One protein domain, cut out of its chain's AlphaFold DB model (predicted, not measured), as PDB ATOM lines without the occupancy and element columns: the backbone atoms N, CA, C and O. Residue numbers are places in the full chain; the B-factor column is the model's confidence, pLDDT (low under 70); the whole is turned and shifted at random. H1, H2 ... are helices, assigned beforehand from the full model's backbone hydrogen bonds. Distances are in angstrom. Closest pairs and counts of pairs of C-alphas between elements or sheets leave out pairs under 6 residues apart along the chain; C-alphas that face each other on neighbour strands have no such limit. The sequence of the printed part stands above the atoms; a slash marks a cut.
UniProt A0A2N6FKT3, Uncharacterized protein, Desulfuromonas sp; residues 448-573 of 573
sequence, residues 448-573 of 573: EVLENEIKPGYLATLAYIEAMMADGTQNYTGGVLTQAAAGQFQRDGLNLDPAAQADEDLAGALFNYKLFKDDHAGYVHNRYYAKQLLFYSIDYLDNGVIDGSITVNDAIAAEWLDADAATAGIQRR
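Overview. This is residues 448 to 573 of the 573 residues of an uncharacterized protein of Desulfuromonas sp (UniProt A0A2N6FKT3). A long helix, H1, runs roughly along the length of the domain, with two helices side by side, H4 and H6, packed on one flank of it and the short H7 crossing it on another. Beyond the end of H1, a loose head of loops with the small helices H2 and H3 makes one end of the domain, while the last residues, with H8, fold back near H6. The printed part has 126 residues with eight named helices, H1 to H8 in chain order, and no named strand; the class is all helix. The whole is compact, with a radius of gyration of the C-alphas of 14.2 A and spans of 42 by 28 by 22 A.

Along the chain. H1, residues 448 to 470, begins at C-alpha 448 (174.844, 205.932, 299.070) and is 32.1 A long. H6, residues 527 to 543, is 24.7 A long and ends at C-alpha 543 (174.024, 177.792, 275.933). H4, residues 504 to 518, is 20.5 A long. The short helices are H2, residues 488 to 492; H3, residues 498 to 502; H5, residues 522 to 525; H7, residues 555 to 560; and H8, residues 568 to 571, where C-alpha 571 is at (185.538, 190.035, 283.210).

Arrangement. H1 is the hub, touching H4, H5, H6 and H7. H1, H4 and H6 form an up and down bundle, each running against the one before it. H4 and H6 touch at a steep tilt of 41 degrees, opposite ways; their closest C-alphas, of Ala 509 and Ser 537, are 4.4 A apart. H1 touches H4 with residues 462 to 465 alone, at a steep tilt of 38 degrees, opposite ways; the closest C-alphas, of Leu 462 and Tyr 513, are 6.7 A apart. H1 and H6 only just touch, with 3 pairs of C-alphas within 8 A, the closest those of Ile 465 and Ile 538 at 6.7 A; they run the same way at a shallow tilt of 22 degrees. H7 touches H1 at a steep tilt of 64 degrees, opposite ways, with the closest C-alphas, of Thr 461 and Ala 557, 4.6 A apart. H5 touches H1, the closest C-alphas being those of Tyr 458 and Tyr 523 at 6.4 A. H3 and H4 touch only at the corner, and only just, with 3 pairs of C-alphas within 8 A; the closest, of Ala 500 and Leu 506, are 7.4 A apart. H2 is near H4, with 6 pairs of C-alphas within 10 A. H8 and H6 are close but not clearly touching, with the closest C-alphas, of Gln 532 and Gln 571, 6.2 A apart. Every O i to N i+4 pair is within hydrogen-bond range in H4 and H7, against 17 of 19 in H1, 12 of 13 in H6 and 0 of 1 in both H2 and H3, where 2 of 2 and 1 of 2 O i to N i+3 pairs are within range; H5 and H8 are too short for an O i to N i+4 pair.

Size, cuts and confidence. The C-alphas farthest apart, of Glu 448 and Ala 499, are 44.8 A apart. The printed part has no cut and ends at Arg 573, the chain's last residue. The long links are H1 to H2, 17 residues, and H6 to H7, 11 residues. Mean pLDDT of the printed part is 75.5; under 70 are residue 472, residues 474 to 475, 477 to 502 and 563 to 573.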
ATOM      1  N   GLU A 448     175.857 205.597 300.073       80.44
ATOM      2  CA  GLU A 448     174.844 205.932 299.070       80.44
ATOM      3  C   GLU A 448     175.030 205.156 297.762       80.44
ATOM      4  O   GLU A 448     174.086 204.568 297.258       80.44
ATOM      5  N   VAL A 449     176.241 205.104 297.216       80.38
ATOM      6  CA  VAL A 449     176.495 204.453 295.926       80.38
ATOM      7  C   VAL A 449     176.493 202.913 296.061       80.38
ATOM      8  O   VAL A 449     176.073 202.206 295.142       80.38
ATOM      9  N   LEU A 450     176.916 202.356 297.203       81.50
ATOM     10  CA  LEU A 450     176.786 200.921 297.487       81.50
ATOM     11  C   LEU A 450     175.311 200.509 297.571       81.50
ATOM     12  O   LEU A 450     174.907 199.568 296.889       81.50
ATOM     13  N   GLU A 451     174.507 201.243 298.341       83.75
ATOM     14  CA  GLU A 451     173.089 200.938 298.562       83.75
ATOM     15  C   GLU A 451     172.195 201.286 297.362       83.75
ATOM     16  O   GLU A 451     171.277 200.528 297.058       83.75
ATOM     17  N   ASN A 452     172.461 202.387 296.651       85.25
ATOM     18  CA  ASN A 452     171.570 202.891 295.597       85.25
ATOM     19  C   ASN A 452     171.994 202.512 294.174       85.25
ATOM     20  O   ASN A 452     171.176 202.624 293.266       85.25
ATOM     21  N   GLU A 453     173.236 202.069 293.951       82.94
ATOM     22  CA  GLU A 453     173.693 201.675 292.608       82.94
ATOM     23  C   GLU A 453     174.171 200.224 292.544       82.94
ATOM     24  O   GLU A 453     173.754 199.470 291.668       82.94
ATOM     25  N   ILE A 454     175.038 199.794 293.465       86.50
ATOM     26  CA  ILE A 454     175.644 198.454 293.374       86.50
ATOM     27  C   ILE A 454     174.699 197.361 293.831       86.50
ATOM     28  O   ILE A 454     174.557 196.358 293.135       86.50
ATOM     29  N   LYS A 455     174.067 197.544 294.988       90.75
ATOM     30  CA  LYS A 455     173.115 196.581 295.528       90.75
ATOM     31  C   LYS A 455     171.944 196.337 294.566       90.75
ATOM     32  O   LYS A 455     171.642 195.169 294.335       90.75
ATOM     33  N   PRO A 456     171.336 197.354 293.916       93.50
ATOM     34  CA  PRO A 456     170.335 197.116 292.879       93.50
ATOM     35  C   PRO A 456     170.862 196.298 291.699       93.50
ATOM     36  O   PRO A 456     170.182 195.370 291.278       93.50
ATOM     37  N   GLY A 457     172.077 196.579 291.213       92.56
ATOM     38  CA  GLY A 457     172.747 195.797 290.163       92.56
ATOM     39  C   GLY A 457     172.917 194.318 290.511       92.56
ATOM     40  O   GLY A 457     172.571 193.426 289.733       92.56
ATOM     41  N   TYR A 458     173.395 194.068 291.726       94.12
ATOM     42  CA  TYR A 458     173.553 192.732 292.288       94.12
ATOM     43  C   TYR A 458     172.216 191.986 292.391       94.12
ATOM     44  O   TYR A 458     172.075 190.879 291.874       94.12
ATOM     45  N   LEU A 459     171.203 192.615 292.995       95.19
ATOM     46  CA  LEU A 459     169.877 192.019 293.160       95.19
ATOM     47  C   LEU A 459     169.166 191.799 291.816       95.19
ATOM     48  O   LEU A 459     168.513 190.774 291.642       95.19
ATOM     49  N   ALA A 460     169.320 192.715 290.855       94.81
ATOM     50  CA  ALA A 460     168.792 192.558 289.501       94.81
ATOM     51  C   ALA A 460     169.438 191.368 288.780       94.81
ATOM     52  O   ALA A 460     168.747 190.614 288.101       94.81
ATOM     53  N   THR A 461     170.742 191.149 288.976       94.56
ATOM     54  CA  THR A 461     171.455 189.993 288.414       94.56
ATOM     55  C   THR A 461     170.937 188.674 288.988       94.56
ATOM     56  O   THR A 461     170.667 187.740 288.235       94.56
ATOM     57  N   LEU A 462     170.724 188.603 290.306       93.81
ATOM     58  CA  LEU A 462     170.118 187.426 290.937       93.81
ATOM     59  C   LEU A 462     168.690 187.190 290.426       93.81
ATOM     60  O   LEU A 462     168.353 186.073 290.038       93.81
ATOM     61  N   ALA A 463     167.866 188.238 290.357       91.25
ATOM     62  CA  ALA A 463     166.508 188.144 289.826       91.25
ATOM     63  C   ALA A 463     166.487 187.702 288.351       91.25
ATOM     64  O   ALA A 463     165.604 186.950 287.942       91.25
ATOM     65  N   TYR A 464     167.470 188.135 287.558       90.56
ATOM     66  CA  TYR A 464     167.622 187.725 286.167       90.56
ATOM     67  C   TYR A 464     167.953 186.231 286.043       90.56
ATOM     68  O   TYR A 464     167.278 185.534 285.289       90.56
ATOM     69  N   ILE A 465     168.903 185.708 286.828       89.06
ATOM     70  CA  ILE A 465     169.193 184.263 286.853       89.06
ATOM     71  C   ILE A 465     167.953 183.477 287.302       89.06
ATOM     72  O   ILE A 465     167.604 182.471 286.692       89.06
ATOM     73  N   GLU A 466     167.223 183.959 288.312       85.81
ATOM     74  CA  GLU A 466     165.961 183.346 288.745       85.81
ATOM     75  C   GLU A 466     164.912 183.294 287.624       85.81
ATOM     76  O   GLU A 466     164.252 182.268 287.440       85.81
ATOM     77  N   ALA A 467     164.814 184.350 286.812       84.44
ATOM     78  CA  ALA A 467     163.955 184.375 285.634       84.44
ATOM     79  C   ALA A 467     164.433 183.417 284.528       84.44
ATOM     80  O   ALA A 467     163.602 182.697 283.972       84.44
ATOM     81  N   MET A 468     165.743 183.348 284.243       82.69
ATOM     82  CA  MET A 468     166.315 182.380 283.290       82.69
ATOM     83  C   MET A 468     166.012 180.940 283.706       82.69
ATOM     84  O   MET A 468     165.717 180.093 282.867       82.69
ATOM     85  N   MET A 469     166.065 180.647 285.006       78.31
ATOM     86  CA  MET A 469     165.749 179.319 285.527       78.31
ATOM     87  C   MET A 469     164.256 178.994 285.417       78.31
ATOM     88  O   MET A 469     163.899 177.856 285.125       78.31
ATOM     89  N   ALA A 470     163.380 179.978 285.629       75.19
ATOM     90  CA  ALA A 470     161.933 179.797 285.533       75.19
ATOM     91  C   ALA A 470     161.425 179.696 284.080       75.19
ATOM     92  O   ALA A 470     160.390 179.074 283.829       75.19
ATOM     93  N   ASP A 471     162.135 180.304 283.128       74.00
ATOM     94  CA  ASP A 471     161.804 180.283 281.707       74.00
ATOM     95  C   ASP A 471     162.688 179.288 280.946       74.00
ATOM     96  O   ASP A 471     163.799 179.592 280.521       74.00
ATOM     97  N   GLY A 472     162.148 178.094 280.693       67.19
ATOM     98  CA  GLY A 472     162.817 177.051 279.911       67.19
ATOM     99  C   GLY A 472     163.190 177.424 278.471       67.19
ATOM    100  O   GLY A 472     163.837 176.623 277.804       67.19
ATOM    101  N   THR A 473     162.772 178.593 277.970       70.12
ATOM    102  CA  THR A 473     163.207 179.126 276.669       70.12
ATOM    103  C   THR A 473     164.459 179.999 276.752       70.12
ATOM    104  O   THR A 473     165.068 180.264 275.717       70.12
ATOM    105  N   GLN A 474     164.849 180.422 277.957       66.38
ATOM    106  CA  GLN A 474     166.021 181.263 278.226       66.38
ATOM    107  C   GLN A 474     167.218 180.473 278.766       66.38
ATOM    108  O   GLN A 474     168.242 181.070 279.073       66.38
ATOM    109  N   ASN A 475     167.097 179.149 278.900       68.44
ATOM    110  CA  ASN A 475     168.198 178.290 279.318       68.44
ATOM    111  C   ASN A 475     168.406 177.117 278.354       68.44
ATOM    112  O   ASN A 475     167.450 176.590 277.772       68.44
ATOM    113  N   TYR A 476     169.657 176.664 278.221       73.88
ATOM    114  CA  TYR A 476     170.008 175.552 277.323       73.88
ATOM    115  C   TYR A 476     169.371 174.218 277.740       73.88
ATOM    116  O   TYR A 476     169.270 173.288 276.938       73.88
ATOM    117  N   THR A 477     168.897 174.132 278.987       67.88
ATOM    118  CA  THR A 477     168.261 172.930 279.529       67.88
ATOM    119  C   THR A 477     166.866 172.678 278.942       67.88
ATOM    120  O   THR A 477     166.318 171.595 279.127       67.88
ATOM    121  N   GLY A 478     166.271 173.630 278.209       59.06
ATOM    122  CA  GLY A 478     165.022 173.413 277.468       59.06
ATOM    123  C   GLY A 478     163.798 173.164 278.357       59.06
ATOM    124  O   GLY A 478     162.884 172.436 277.962       59.06
ATOM    125  N   GLY A 479     163.778 173.743 279.564       56.06
ATOM    126  CA  GLY A 479     162.675 173.606 280.525       56.06
ATOM    127  C   GLY A 479     162.808 172.453 281.517       56.06
ATOM    128  O   GLY A 479     161.818 172.081 282.137       56.06
ATOM    129  N   VAL A 480     164.011 171.905 281.701       53.81
ATOM    130  CA  VAL A 480     164.325 170.876 282.714       53.81
ATOM    131  C   VAL A 480     164.276 171.444 284.149       53.81
ATOM    132  O   VAL A 480     164.085 170.709 285.115       53.81
ATOM    133  N   LEU A 481     164.317 172.768 284.304       56.28
ATOM    134  CA  LEU A 481     164.106 173.471 285.574       56.28
ATOM    135  C   LEU A 481     162.606 173.744 285.823       56.28
ATOM    136  O   LEU A 481     162.151 174.883 285.796       56.28
ATOM    137  N   THR A 482     161.784 172.706 286.027       48.19
ATOM    138  CA  THR A 482     160.357 172.904 286.387       48.19
ATOM    139  C   THR A 482     160.144 172.919 287.898       48.19
ATOM    140  O   THR A 482     160.620 172.032 288.597       48.19
ATOM    141  N   GLN A 483     159.373 173.879 288.427       46.16
ATOM    142  CA  GLN A 483     158.956 173.873 289.837       46.16
ATOM    143  C   GLN A 483     158.022 172.676 290.144       46.16
ATOM    144  O   GLN A 483     156.811 172.794 289.962       46.16
ATOM    145  N   ALA A 484     158.530 171.518 290.602       40.34
ATOM    146  CA  ALA A 484     157.697 170.350 290.937       40.34
ATOM    147  C   ALA A 484     158.156 169.558 292.185       40.34
ATOM    148  O   ALA A 484     159.296 169.138 292.297       40.34
ATOM    149  N   ALA A 485     157.194 169.271 293.073       38.41
ATOM    150  CA  ALA A 485     157.186 169.094 294.540       38.41
ATOM    151  C   ALA A 485     158.027 168.022 295.323       38.41
ATOM    152  O   ALA A 485     157.562 167.636 296.396       38.41
ATOM    153  N   ALA A 486     159.232 167.562 294.932       41.78
ATOM    154  CA  ALA A 486     160.125 166.892 295.925       41.78
ATOM    155  C   ALA A 486     161.660 166.949 295.647       41.78
ATOM    156  O   ALA A 486     162.137 166.264 294.748       41.78
ATOM    157  N   GLY A 487     162.445 167.677 296.471       41.66
ATOM    158  CA  GLY A 487     163.929 167.773 296.487       41.66
ATOM    159  C   GLY A 487     164.456 168.916 297.394       41.66
ATOM    160  O   GLY A 487     163.704 169.824 297.708       41.66
ATOM    161  N   GLN A 488     165.709 168.925 297.880       44.25
ATOM    162  CA  GLN A 488     166.158 169.966 298.845       44.25
ATOM    163  C   GLN A 488     166.451 171.341 298.245       44.25
ATOM    164  O   GLN A 488     166.159 172.328 298.914       44.25
ATOM    165  N   PHE A 489     166.904 171.427 296.990       45.69
ATOM    166  CA  PHE A 489     166.924 172.707 296.270       45.69
ATOM    167  C   PHE A 489     165.530 173.363 296.236       45.69
ATOM    168  O   PHE A 489     165.427 174.583 296.140       45.69
ATOM    169  N   GLN A 490     164.449 172.592 296.432       45.53
ATOM    170  CA  GLN A 490     163.097 173.139 296.529       45.53
ATOM    171  C   GLN A 490     162.804 173.893 297.812       45.53
ATOM    172  O   GLN A 490     161.887 174.710 297.813       45.53
ATOM    173  N   ARG A 491     163.523 173.610 298.907       46.31
ATOM    174  CA  ARG A 491     163.343 174.378 300.146       46.31
ATOM    175  C   ARG A 491     163.732 175.841 299.948       46.31
ATOM    176  O   ARG A 491     163.146 176.698 300.597       46.31
ATOM    177  N   ASP A 492     164.586 176.088 298.955       45.16
ATOM    178  CA  ASP A 492     165.084 177.405 298.572       45.16
ATOM    179  C   ASP A 492     164.575 177.872 297.185       45.16
ATOM    180  O   ASP A 492     165.012 178.904 296.669       45.16
ATOM    181  N   GLY A 493     163.630 177.131 296.583       42.69
ATOM    182  CA  GLY A 493     162.926 177.498 295.345       42.69
ATOM    183  C   GLY A 493     163.517 176.987 294.021       42.69
ATOM    184  O   GLY A 493     162.889 177.177 292.980       42.69
ATOM    185  N   LEU A 494     164.656 176.291 294.020       47.72
ATOM    186  CA  LEU A 494     165.252 175.705 292.814       47.72
ATOM    187  C   LEU A 494     164.829 174.246 292.615       47.72
ATOM    188  O   LEU A 494     164.873 173.423 293.522       47.72
ATOM    189  N   ASN A 495     164.425 173.883 291.408       52.97
ATOM    190  CA  ASN A 495     164.078 172.506 291.082       52.97
ATOM    191  C   ASN A 495     165.001 172.002 289.986       52.97
ATOM    192  O   ASN A 495     164.942 172.493 288.863       52.97
ATOM    193  N   LEU A 496     165.829 171.018 290.320       52.19
ATOM    194  CA  LEU A 496     166.661 170.318 289.354       52.19
ATOM    195  C   LEU A 496     166.036 168.962 289.050       52.19
ATOM    196  O   LEU A 496     165.826 168.158 289.961       52.19
ATOM    197  N   ASP A 497     165.730 168.714 287.778       51.66
ATOM    198  CA  ASP A 497     165.345 167.387 287.296       51.66
ATOM    199  C   ASP A 497     166.429 166.369 287.691       51.66
ATOM    200  O   ASP A 497     167.620 166.641 287.538       51.66
ATOM    201  N   PRO A 498     166.068 165.169 288.163       49.22
ATOM    202  CA  PRO A 498     167.006 164.064 288.292       49.22
ATOM    203  C   PRO A 498     167.877 163.788 287.052       49.22
ATOM    204  O   PRO A 498     168.973 163.264 287.203       49.22
ATOM    205  N   ALA A 499     167.444 164.148 285.841       48.75
ATOM    206  CA  ALA A 499     168.262 164.084 284.627       48.75
ATOM    207  C   ALA A 499     169.381 165.148 284.573       48.75
ATOM    208  O   ALA A 499     170.417 164.897 283.961       48.75
ATOM    209  N   ALA A 500     169.220 166.284 285.263       51.97
ATOM    210  CA  ALA A 500     170.266 167.289 285.479       51.97
ATOM    211  C   ALA A 500     171.360 166.813 286.460       51.97
ATOM    212  O   ALA A 500     172.395 167.455 286.575       51.97
ATOM    213  N   GLN A 501     171.186 165.661 287.133       54.00
ATOM    214  CA  GLN A 501     172.200 165.066 288.025       54.00
ATOM    215  C   GLN A 501     173.502 164.662 287.314       54.00
ATOM    216  O   GLN A 501     174.465 164.324 287.996       54.00
ATOM    217  N   ALA A 502     173.525 164.639 285.978       60.88
ATOM    218  CA  ALA A 502     174.711 164.299 285.195       60.88
ATOM    219  C   ALA A 502     175.535 165.523 284.759       60.88
ATOM    220  O   ALA A 502     176.603 165.336 284.182       60.88
ATOM    221  N   ASP A 503     175.033 166.737 284.989       80.44
ATOM    222  CA  ASP A 503     175.676 167.974 284.554       80.44
ATOM    223  C   ASP A 503     176.229 168.732 285.772       80.44
ATOM    224  O   ASP A 503     175.515 169.452 286.475       80.44
ATOM    225  N   GLU A 504     177.506 168.481 286.066       83.38
ATOM    226  CA  GLU A 504     178.232 169.077 287.194       83.38
ATOM    227  C   GLU A 504     178.314 170.604 287.074       83.38
ATOM    228  O   GLU A 504     178.188 171.309 288.075       83.38
ATOM    229  N   ASP A 505     178.447 171.117 285.854       88.62
ATOM    230  CA  ASP A 505     178.553 172.544 285.567       88.62
ATOM    231  C   ASP A 505     177.212 173.258 285.744       88.62
ATOM    232  O   ASP A 505     177.159 174.356 286.304       88.62
ATOM    233  N   LEU A 506     176.103 172.613 285.366       85.06
ATOM    234  CA  LEU A 506     174.768 173.120 285.683       85.06
ATOM    235  C   LEU A 506     174.567 173.205 287.195       85.06
ATOM    236  O   LEU A 506     174.099 174.223 287.704       85.06
ATOM    237  N   ALA A 507     174.938 172.155 287.932       82.12
ATOM    238  CA  ALA A 507     174.878 172.175 289.389       82.12
ATOM    239  C   ALA A 507     175.764 173.290 289.977       82.12
ATOM    240  O   ALA A 507     175.333 173.991 290.895       82.12
ATOM    241  N   GLY A 508     176.950 173.506 289.408       88.12
ATOM    242  CA  GLY A 508     177.863 174.592 289.751       88.12
ATOM    243  C   GLY A 508     177.292 175.991 289.509       88.12
ATOM    244  O   GLY A 508     177.354 176.855 290.389       88.12
ATOM    245  N   ALA A 509     176.648 176.212 288.361       90.25
ATOM    246  CA  ALA A 509     176.009 177.484 288.031       90.25
ATOM    247  C   ALA A 509     174.934 177.866 289.060       90.25
ATOM    248  O   ALA A 509     174.845 179.020 289.495       90.25
ATOM    249  N   LEU A 510     174.151 176.872 289.481       85.81
ATOM    250  CA  LEU A 510     173.061 177.017 290.443       85.81
ATOM    251  C   LEU A 510     173.570 177.151 291.877       85.81
ATOM    252  O   LEU A 510     172.990 177.907 292.660       85.81
ATOM    253  N   PHE A 511     174.674 176.475 292.204       88.44
ATOM    254  CA  PHE A 511     175.401 176.690 293.449       88.44
ATOM    255  C   PHE A 511     175.830 178.154 293.572       88.44
ATOM    256  O   PHE A 511     175.534 178.779 294.584       88.44
ATOM    257  N   ASN A 512     176.445 178.732 292.536       92.94
ATOM    258  CA  ASN A 512     176.867 180.136 292.547       92.94
ATOM    259  C   ASN A 512     175.685 181.104 292.711       92.94
ATOM    260  O   ASN A 512     175.775 182.047 293.494       92.94
ATOM    261  N   TYR A 513     174.553 180.871 292.034       91.81
ATOM    262  CA  TYR A 513     173.341 181.668 292.271       91.81
ATOM    263  C   TYR A 513     172.903 181.595 293.738       91.81
ATOM    264  O   TYR A 513     172.647 182.626 294.362       91.81
ATOM    265  N   LYS A 514     172.838 180.385 294.306       88.50
ATOM    266  CA  LYS A 514     172.420 180.186 295.696       88.50
ATOM    267  C   LYS A 514     173.406 180.808 296.684       88.50
ATOM    268  O   LYS A 514     172.966 181.468 297.618       88.50
ATOM    269  N   LEU A 515     174.705 180.699 296.419       92.19
ATOM    270  CA  LEU A 515     175.770 181.334 297.190       92.19
ATOM    271  C   LEU A 515     175.530 182.830 297.354       92.19
ATOM    272  O   LEU A 515     175.561 183.338 298.469       92.19
ATOM    273  N   PHE A 516     175.240 183.527 296.261       94.50
ATOM    274  CA  PHE A 516     175.009 184.970 296.284       94.50
ATOM    275  C   PHE A 516     173.583 185.349 296.709       94.50
ATOM    276  O   PHE A 516     173.348 186.446 297.213       94.50
ATOM    277  N   LYS A 517     172.625 184.424 296.615       91.31
ATOM    278  CA  LYS A 517     171.334 184.569 297.298       91.31
ATOM    279  C   LYS A 517     171.479 184.476 298.819       91.31
ATOM    280  O   LYS A 517     170.746 185.160 299.517       91.31
ATOM    281  N   ASP A 518     172.408 183.663 299.315       90.50
ATOM    282  CA  ASP A 518     172.675 183.465 300.744       90.50
ATOM    283  C   ASP A 518     173.642 184.497 301.330       90.50
ATOM    284  O   ASP A 518     173.538 184.842 302.508       90.50
ATOM    285  N   ASP A 519     174.586 184.995 300.533       93.38
ATOM    286  CA  ASP A 519     175.400 186.156 300.873       93.38
ATOM    287  C   ASP A 519     174.715 187.432 300.381       93.38
ATOM    288  O   ASP A 519     174.994 187.961 299.303       93.38
ATOM    289  N   HIS A 520     173.825 187.975 301.208       90.31
ATOM    290  CA  HIS A 520     173.112 189.214 300.898       90.31
ATOM    291  C   HIS A 520     174.039 190.411 300.632       90.31
ATOM    292  O   HIS A 520     173.588 191.403 300.060       90.31
ATOM    293  N   ALA A 521     175.311 190.335 301.039       90.88
ATOM    294  CA  ALA A 521     176.303 191.391 300.908       90.88
ATOM    295  C   ALA A 521     177.496 190.993 300.021       90.88
ATOM    296  O   ALA A 521     178.534 191.652 300.071       90.88
ATOM    297  N   GLY A 522     177.347 190.002 299.129       91.00
ATOM    298  CA  GLY A 522     178.415 189.594 298.202       91.00
ATOM    299  C   GLY A 522     178.941 190.740 297.324       91.00
ATOM    300  O   GLY A 522     180.123 190.795 296.976       91.00
ATOM    301  N   TYR A 523     178.089 191.732 297.055       88.00
ATOM    302  CA  TYR A 523     178.443 192.971 296.360       88.00
ATOM    303  C   TYR A 523     179.368 193.919 297.150       88.00
ATOM    304  O   TYR A 523     179.929 194.845 296.560       88.00
ATOM    305  N   VAL A 524     179.525 193.701 298.458       86.81
ATOM    306  CA  VAL A 524     180.481 194.387 299.343       86.81
ATOM    307  C   VAL A 524     181.652 193.467 299.666       86.81
ATOM    308  O   VAL A 524     182.794 193.882 299.489       86.81
ATOM    309  N   HIS A 525     181.385 192.223 300.083       90.12
ATOM    310  CA  HIS A 525     182.418 191.285 300.529       90.12
ATOM    311  C   HIS A 525     183.463 191.019 299.445       90.12
ATOM    312  O   HIS A 525     184.659 191.130 299.693       90.12
ATOM    313  N   ASN A 526     183.038 190.710 298.218       88.81
ATOM    314  CA  ASN A 526     183.959 190.572 297.095       88.81
ATOM    315  C   ASN A 526     183.223 190.749 295.767       88.81
ATOM    316  O   ASN A 526     182.919 189.792 295.055       88.81
ATOM    317  N   ARG A 527     182.937 192.009 295.417       87.06
ATOM    318  CA  ARG A 527     182.104 192.333 294.249       87.06
ATOM    319  C   ARG A 527     182.612 191.734 292.941       87.06
ATOM    320  O   ARG A 527     181.806 191.393 292.088       87.06
ATOM    321  N   TYR A 528     183.929 191.652 292.759       85.38
ATOM    322  CA  TYR A 528     184.518 191.149 291.519       85.38
ATOM    323  C   TYR A 528     184.378 189.637 291.430       85.38
ATOM    324  O   TYR A 528     183.955 189.136 290.396       85.38
ATOM    325  N   TYR A 529     184.618 188.936 292.537       89.69
ATOM    326  CA  TYR A 529     184.366 187.506 292.629       89.69
ATOM    327  C   TYR A 529     182.886 187.173 292.391       89.69
ATOM    328  O   TYR A 529     182.567 186.303 291.582       89.69
ATOM    329  N   ALA A 530     181.977 187.935 293.010       92.19
ATOM    330  CA  ALA A 530     180.539 187.786 292.805       92.19
ATOM    331  C   ALA A 530     180.122 188.024 291.349       92.19
ATOM    332  O   ALA A 530     179.449 187.181 290.759       92.19
ATOM    333  N   LYS A 531     180.556 189.140 290.744       90.44
ATOM    334  CA  LYS A 531     180.305 189.434 289.326       90.44
ATOM    335  C   LYS A 531     180.812 188.314 288.426       90.44
ATOM    336  O   LYS A 531     180.067 187.858 287.570       90.44
ATOM    337  N   GLN A 532     182.050 187.873 288.630       89.19
ATOM    338  CA  GLN A 532     182.699 186.875 287.788       89.19
ATOM    339  C   GLN A 532     181.956 185.533 287.831       89.19
ATOM    340  O   GLN A 532     181.636 184.969 286.786       89.19
ATOM    341  N   LEU A 533     181.621 185.044 289.026       93.06
ATOM    342  CA  LEU A 533     180.874 183.796 289.180       93.06
ATOM    343  C   LEU A 533     179.463 183.885 288.599       93.06
ATOM    344  O   LEU A 533     179.047 182.973 287.891       93.06
ATOM    345  N   LEU A 534     178.741 184.981 288.853       93.81
ATOM    346  CA  LEU A 534     177.396 185.176 288.311       93.81
ATOM    347  C   LEU A 534     177.416 185.341 286.785       93.81
ATOM    348  O   LEU A 534     176.536 184.810 286.114       93.81
ATOM    349  N   PHE A 535     178.430 186.014 286.234       92.38
ATOM    350  CA  PHE A 535     178.644 186.126 284.792       92.38
ATOM    351  C   PHE A 535     178.808 184.741 284.161       92.38
ATOM    352  O   PHE A 535     178.077 184.414 283.232       92.38
ATOM    353  N   TYR A 536     179.725 183.911 284.674       91.81
ATOM    354  CA  TYR A 536     179.952 182.575 284.113       91.81
ATOM    355  C   TYR A 536     178.770 181.635 284.337       91.81
ATOM    356  O   TYR A 536     178.471 180.829 283.464       91.81
ATOM    357  N   SER A 537     178.049 181.770 285.452       92.75
ATOM    358  CA  SER A 537     176.787 181.054 285.636       92.75
ATOM    359  C   SER A 537     175.764 181.427 284.562       92.75
ATOM    360  O   SER A 537     175.111 180.537 284.037       92.75
ATOM    361  N   ILE A 538     175.621 182.711 284.213       91.62
ATOM    362  CA  ILE A 538     174.707 183.154 283.144       91.62
ATOM    363  C   ILE A 538     175.163 182.629 281.782       91.62
ATOM    364  O   ILE A 538     174.341 182.110 281.036       91.62
ATOM    365  N   ASP A 539     176.455 182.745 281.478       90.75
ATOM    366  CA  ASP A 539     177.069 182.259 280.237       90.75
ATOM    367  C   ASP A 539     176.813 180.767 280.038       90.75
ATOM    368  O   ASP A 539     176.252 180.342 279.029       90.75
ATOM    369  N   TYR A 540     177.077 179.984 281.082       91.00
ATOM    370  CA  TYR A 540     176.790 178.564 281.072       91.00
ATOM    371  C   TYR A 540     175.289 178.273 280.933       91.00
ATOM    372  O   TYR A 540     174.891 177.416 280.148       91.00
ATOM    373  N   LEU A 541     174.428 178.986 281.666       87.69
ATOM    374  CA  LEU A 541     172.978 178.784 281.600       87.69
ATOM    375  C   LEU A 541     172.380 179.157 280.235       87.69
ATOM    376  O   LEU A 541     171.367 178.562 279.858       87.69
ATOM    377  N   ASP A 542     172.985 180.087 279.493       87.81
ATOM    378  CA  ASP A 542     172.514 180.521 278.172       87.81
ATOM    379  C   ASP A 542     172.596 179.384 277.142       87.81
ATOM    380  O   ASP A 542     171.608 179.068 276.473       87.81
ATOM    381  N   ASN A 543     173.751 178.720 277.038       86.94
ATOM    382  CA  ASN A 543     174.024 177.792 275.933       86.94
ATOM    383  C   ASN A 543     174.823 176.520 276.308       86.94
ATOM    384  O   ASN A 543     175.092 175.694 275.431       86.94
ATOM    385  N   GLY A 544     175.164 176.330 277.585       88.19
ATOM    386  CA  GLY A 544     175.913 175.177 278.095       88.19
ATOM    387  C   GLY A 544     177.421 175.231 277.832       88.19
ATOM    388  O   GLY A 544     178.098 174.212 277.983       88.19
ATOM    389  N   VAL A 545     177.966 176.374 277.401       89.25
ATOM    390  CA  VAL A 545     179.408 176.582 277.212       89.25
ATOM    391  C   VAL A 545     179.859 177.898 277.844       89.25
ATOM    392  O   VAL A 545     179.112 178.865 277.882       89.25
ATOM    393  N   ILE A 546     181.106 177.951 278.321       88.69
ATOM    394  CA  ILE A 546     181.728 179.214 278.737       88.69
ATOM    395  C   ILE A 546     182.433 179.820 277.529       88.69
ATOM    396  O   ILE A 546     183.592 179.513 277.243       88.69
ATOM    397  N   ASP A 547     181.720 180.642 276.768       86.25
ATOM    398  CA  ASP A 547     182.270 181.347 275.610       86.25
ATOM    399  C   ASP A 547     182.205 182.870 275.751       86.25
ATOM    400  O   ASP A 547     182.614 183.579 274.823       86.25
ATOM    401  N   GLY A 548     181.761 183.332 276.927       80.62
ATOM    402  CA  GLY A 548     181.485 184.677 277.416       80.62
ATOM    403  C   GLY A 548     180.556 185.489 276.533       80.62
ATOM    404  O   GLY A 548     180.764 186.705 276.415       80.62
ATOM    405  N   SER A 549     179.620 184.831 275.858       80.38
ATOM    406  CA  SER A 549     178.537 185.466 275.126       80.38
ATOM    407  C   SER A 549     177.258 185.400 275.958       80.38
ATOM    408  O   SER A 549     176.479 184.464 275.884       80.38
ATOM    409  N   ILE A 550     177.014 186.448 276.749       80.94
ATOM    410  CA  ILE A 550     175.789 186.551 277.551       80.94
ATOM    411  C   ILE A 550     174.799 187.532 276.931       80.94
ATOM    412  O   ILE A 550     175.182 188.604 276.455       80.94
ATOM    413  N   THR A 551     173.508 187.196 276.980       79.50
ATOM    414  CA  THR A 551     172.420 188.109 276.599       79.50
ATOM    415  C   THR A 551     171.595 188.490 277.823       79.50
ATOM    416  O   THR A 551     170.564 187.887 278.100       79.50
ATOM    417  N   VAL A 552     172.009 189.535 278.541       83.06
ATOM    418  CA  VAL A 552     171.283 190.023 279.725       83.06
ATOM    419  C   VAL A 552     170.262 191.083 279.310       83.06
ATOM    420  O   VAL A 552     170.612 192.213 278.976       83.06
ATOM    421  N   ASN A 553     168.978 190.712 279.317       82.88
ATOM    422  CA  ASN A 553     167.879 191.588 278.879       82.88
ATOM    423  C   ASN A 553     167.403 192.581 279.956       82.88
ATOM    424  O   ASN A 553     166.572 193.445 279.670       82.88
ATOM    425  N   ASP A 554     167.917 192.468 281.180       88.38
ATOM    426  CA  ASP A 554     167.725 193.460 282.235       88.38
ATOM    427  C   ASP A 554     168.860 194.494 282.187       88.38
ATOM    428  O   ASP A 554     170.034 194.153 282.315       88.38
ATOM    429  N   ALA A 555     168.517 195.768 281.987       86.94
ATOM    430  CA  ALA A 555     169.513 196.824 281.805       86.94
ATOM    431  C   ALA A 555     170.370 197.071 283.060       86.94
ATOM    432  O   ALA A 555     171.546 197.399 282.927       86.94
ATOM    433  N   ILE A 556     169.800 196.898 284.256       87.19
ATOM    434  CA  ILE A 556     170.486 197.137 285.532       87.19
ATOM    435  C   ILE A 556     171.470 195.993 285.809       87.19
ATOM    436  O   ILE A 556     172.613 196.236 286.196       87.19
ATOM    437  N   ALA A 557     171.056 194.749 285.553       86.19
ATOM    438  CA  ALA A 557     171.939 193.587 285.631       86.19
ATOM    439  C   ALA A 557     173.064 193.656 284.584       86.19
ATOM    440  O   ALA A 557     174.225 193.418 284.909       86.19
ATOM    441  N   ALA A 558     172.741 194.031 283.341       85.50
ATOM    442  CA  ALA A 558     173.721 194.156 282.264       85.50
ATOM    443  C   ALA A 558     174.785 195.224 282.566       85.50
ATOM    444  O   ALA A 558     175.974 194.988 282.349       85.50
ATOM    445  N   GLU A 559     174.373 196.379 283.099       85.81
ATOM    446  CA  GLU A 559     175.291 197.431 283.545       85.81
ATOM    447  C   GLU A 559     176.183 196.939 284.690       85.81
ATOM    448  O   GLU A 559     177.397 197.129 284.657       85.81
ATOM    449  N   TRP A 560     175.613 196.255 285.685       86.12
ATOM    450  CA  TRP A 560     176.391 195.747 286.813       86.12
ATOM    451  C   TRP A 560     177.391 194.665 286.412       86.12
ATOM    452  O   TRP A 560     178.496 194.652 286.941       86.12
ATOM    453  N   LEU A 561     177.056 193.782 285.477       84.69
ATOM    454  CA  LEU A 561     177.964 192.737 284.996       84.69
ATOM    455  C   LEU A 561     179.063 193.259 284.061       84.69
ATOM    456  O   LEU A 561     179.919 192.477 283.655       84.69
ATOM    457  N   ASP A 562     179.056 194.553 283.720       74.44
ATOM    458  CA  ASP A 562     179.900 195.115 282.662       74.44
ATOM    459  C   ASP A 562     179.707 194.326 281.338       74.44
ATOM    460  O   ASP A 562     180.657 193.974 280.639       74.44
ATOM    461  N   ALA A 563     178.450 193.980 281.020       57.66
ATOM    462  CA  ALA A 563     178.082 193.027 279.967       57.66
ATOM    463  C   ALA A 563     178.006 193.633 278.548       57.66
ATOM    464  O   ALA A 563     177.367 193.059 277.663       57.66
ATOM    465  N   ASP A 564     178.628 194.790 278.292       53.91
ATOM    466  CA  ASP A 564     178.667 195.338 276.935       53.91
ATOM    467  C   ASP A 564     179.763 194.673 276.075       53.91
ATOM    468  O   ASP A 564     180.777 194.163 276.561       53.91
ATOM    469  N   ALA A 565     179.571 194.686 274.752       45.50
ATOM    470  CA  ALA A 565     180.490 194.058 273.798       45.50
ATOM    471  C   ALA A 565     181.922 194.646 273.814       45.50
ATOM    472  O   ALA A 565     182.822 194.074 273.198       45.50
ATOM    473  N   ALA A 566     182.146 195.785 274.480       41.75
ATOM    474  CA  ALA A 566     183.450 196.428 274.618       41.75
ATOM    475  C   ALA A 566     184.165 196.059 275.935       41.75
ATOM    476  O   ALA A 566     185.395 196.125 275.988       41.75
ATOM    477  N   THR A 567     183.428 195.643 276.971       46.25
ATOM    478  CA  THR A 567     183.924 195.407 278.340       46.25
ATOM    479  C   THR A 567     183.830 193.952 278.805       46.25
ATOM    480  O   THR A 567     184.562 193.581 279.722       46.25
ATOM    481  N   ALA A 568     183.115 193.078 278.084       45.00
ATOM    482  CA  ALA A 568     183.094 191.626 278.326       45.00
ATOM    483  C   ALA A 568     184.500 190.976 278.379       45.00
ATOM    484  O   ALA A 568     184.702 189.944 279.012       45.00
ATOM    485  N   GLY A 569     185.513 191.590 277.749       43.31
ATOM    486  CA  GLY A 569     186.913 191.148 277.807       43.31
ATOM    487  C   GLY A 569     187.692 191.540 279.075       43.31
ATOM    488  O   GLY A 569     188.868 191.178 279.168       43.31
ATOM    489  N   ILE A 570     187.088 192.308 279.992       48.03
ATOM    490  CA  ILE A 570     187.638 192.672 281.313       48.03
ATOM    491  C   ILE A 570     187.237 191.621 282.355       48.03
ATOM    492  O   ILE A 570     188.072 191.240 283.158       48.03
ATOM    493  N   GLN A 571     186.012 191.088 282.294       51.09
ATOM    494  CA  GLN A 571     185.538 190.035 283.210       51.09
ATOM    495  C   GLN A 571     186.143 188.645 282.911       51.09
ATOM    496  O   GLN A 571     186.091 187.750 283.747       51.09
ATOM    497  N   ARG A 572     186.731 188.444 281.720       44.56
ATOM    498  CA  ARG A 572     187.472 187.219 281.352       44.56
ATOM    499  C   ARG A 572     188.963 187.235 281.724       44.56
ATOM    500  O   ARG A 572     189.661 186.297 281.352       44.56
ATOM    501  N   ARG A 573     189.480 188.308 282.335       44.19
ATOM    502  CA  ARG A 573     190.923 188.505 282.551       44.19
ATOM    503  C   ARG A 573     191.312 188.711 284.000       44.19
ATOM    504  O   ARG A 573     190.604 189.468 284.692       44.19
TER     505      ARG A 573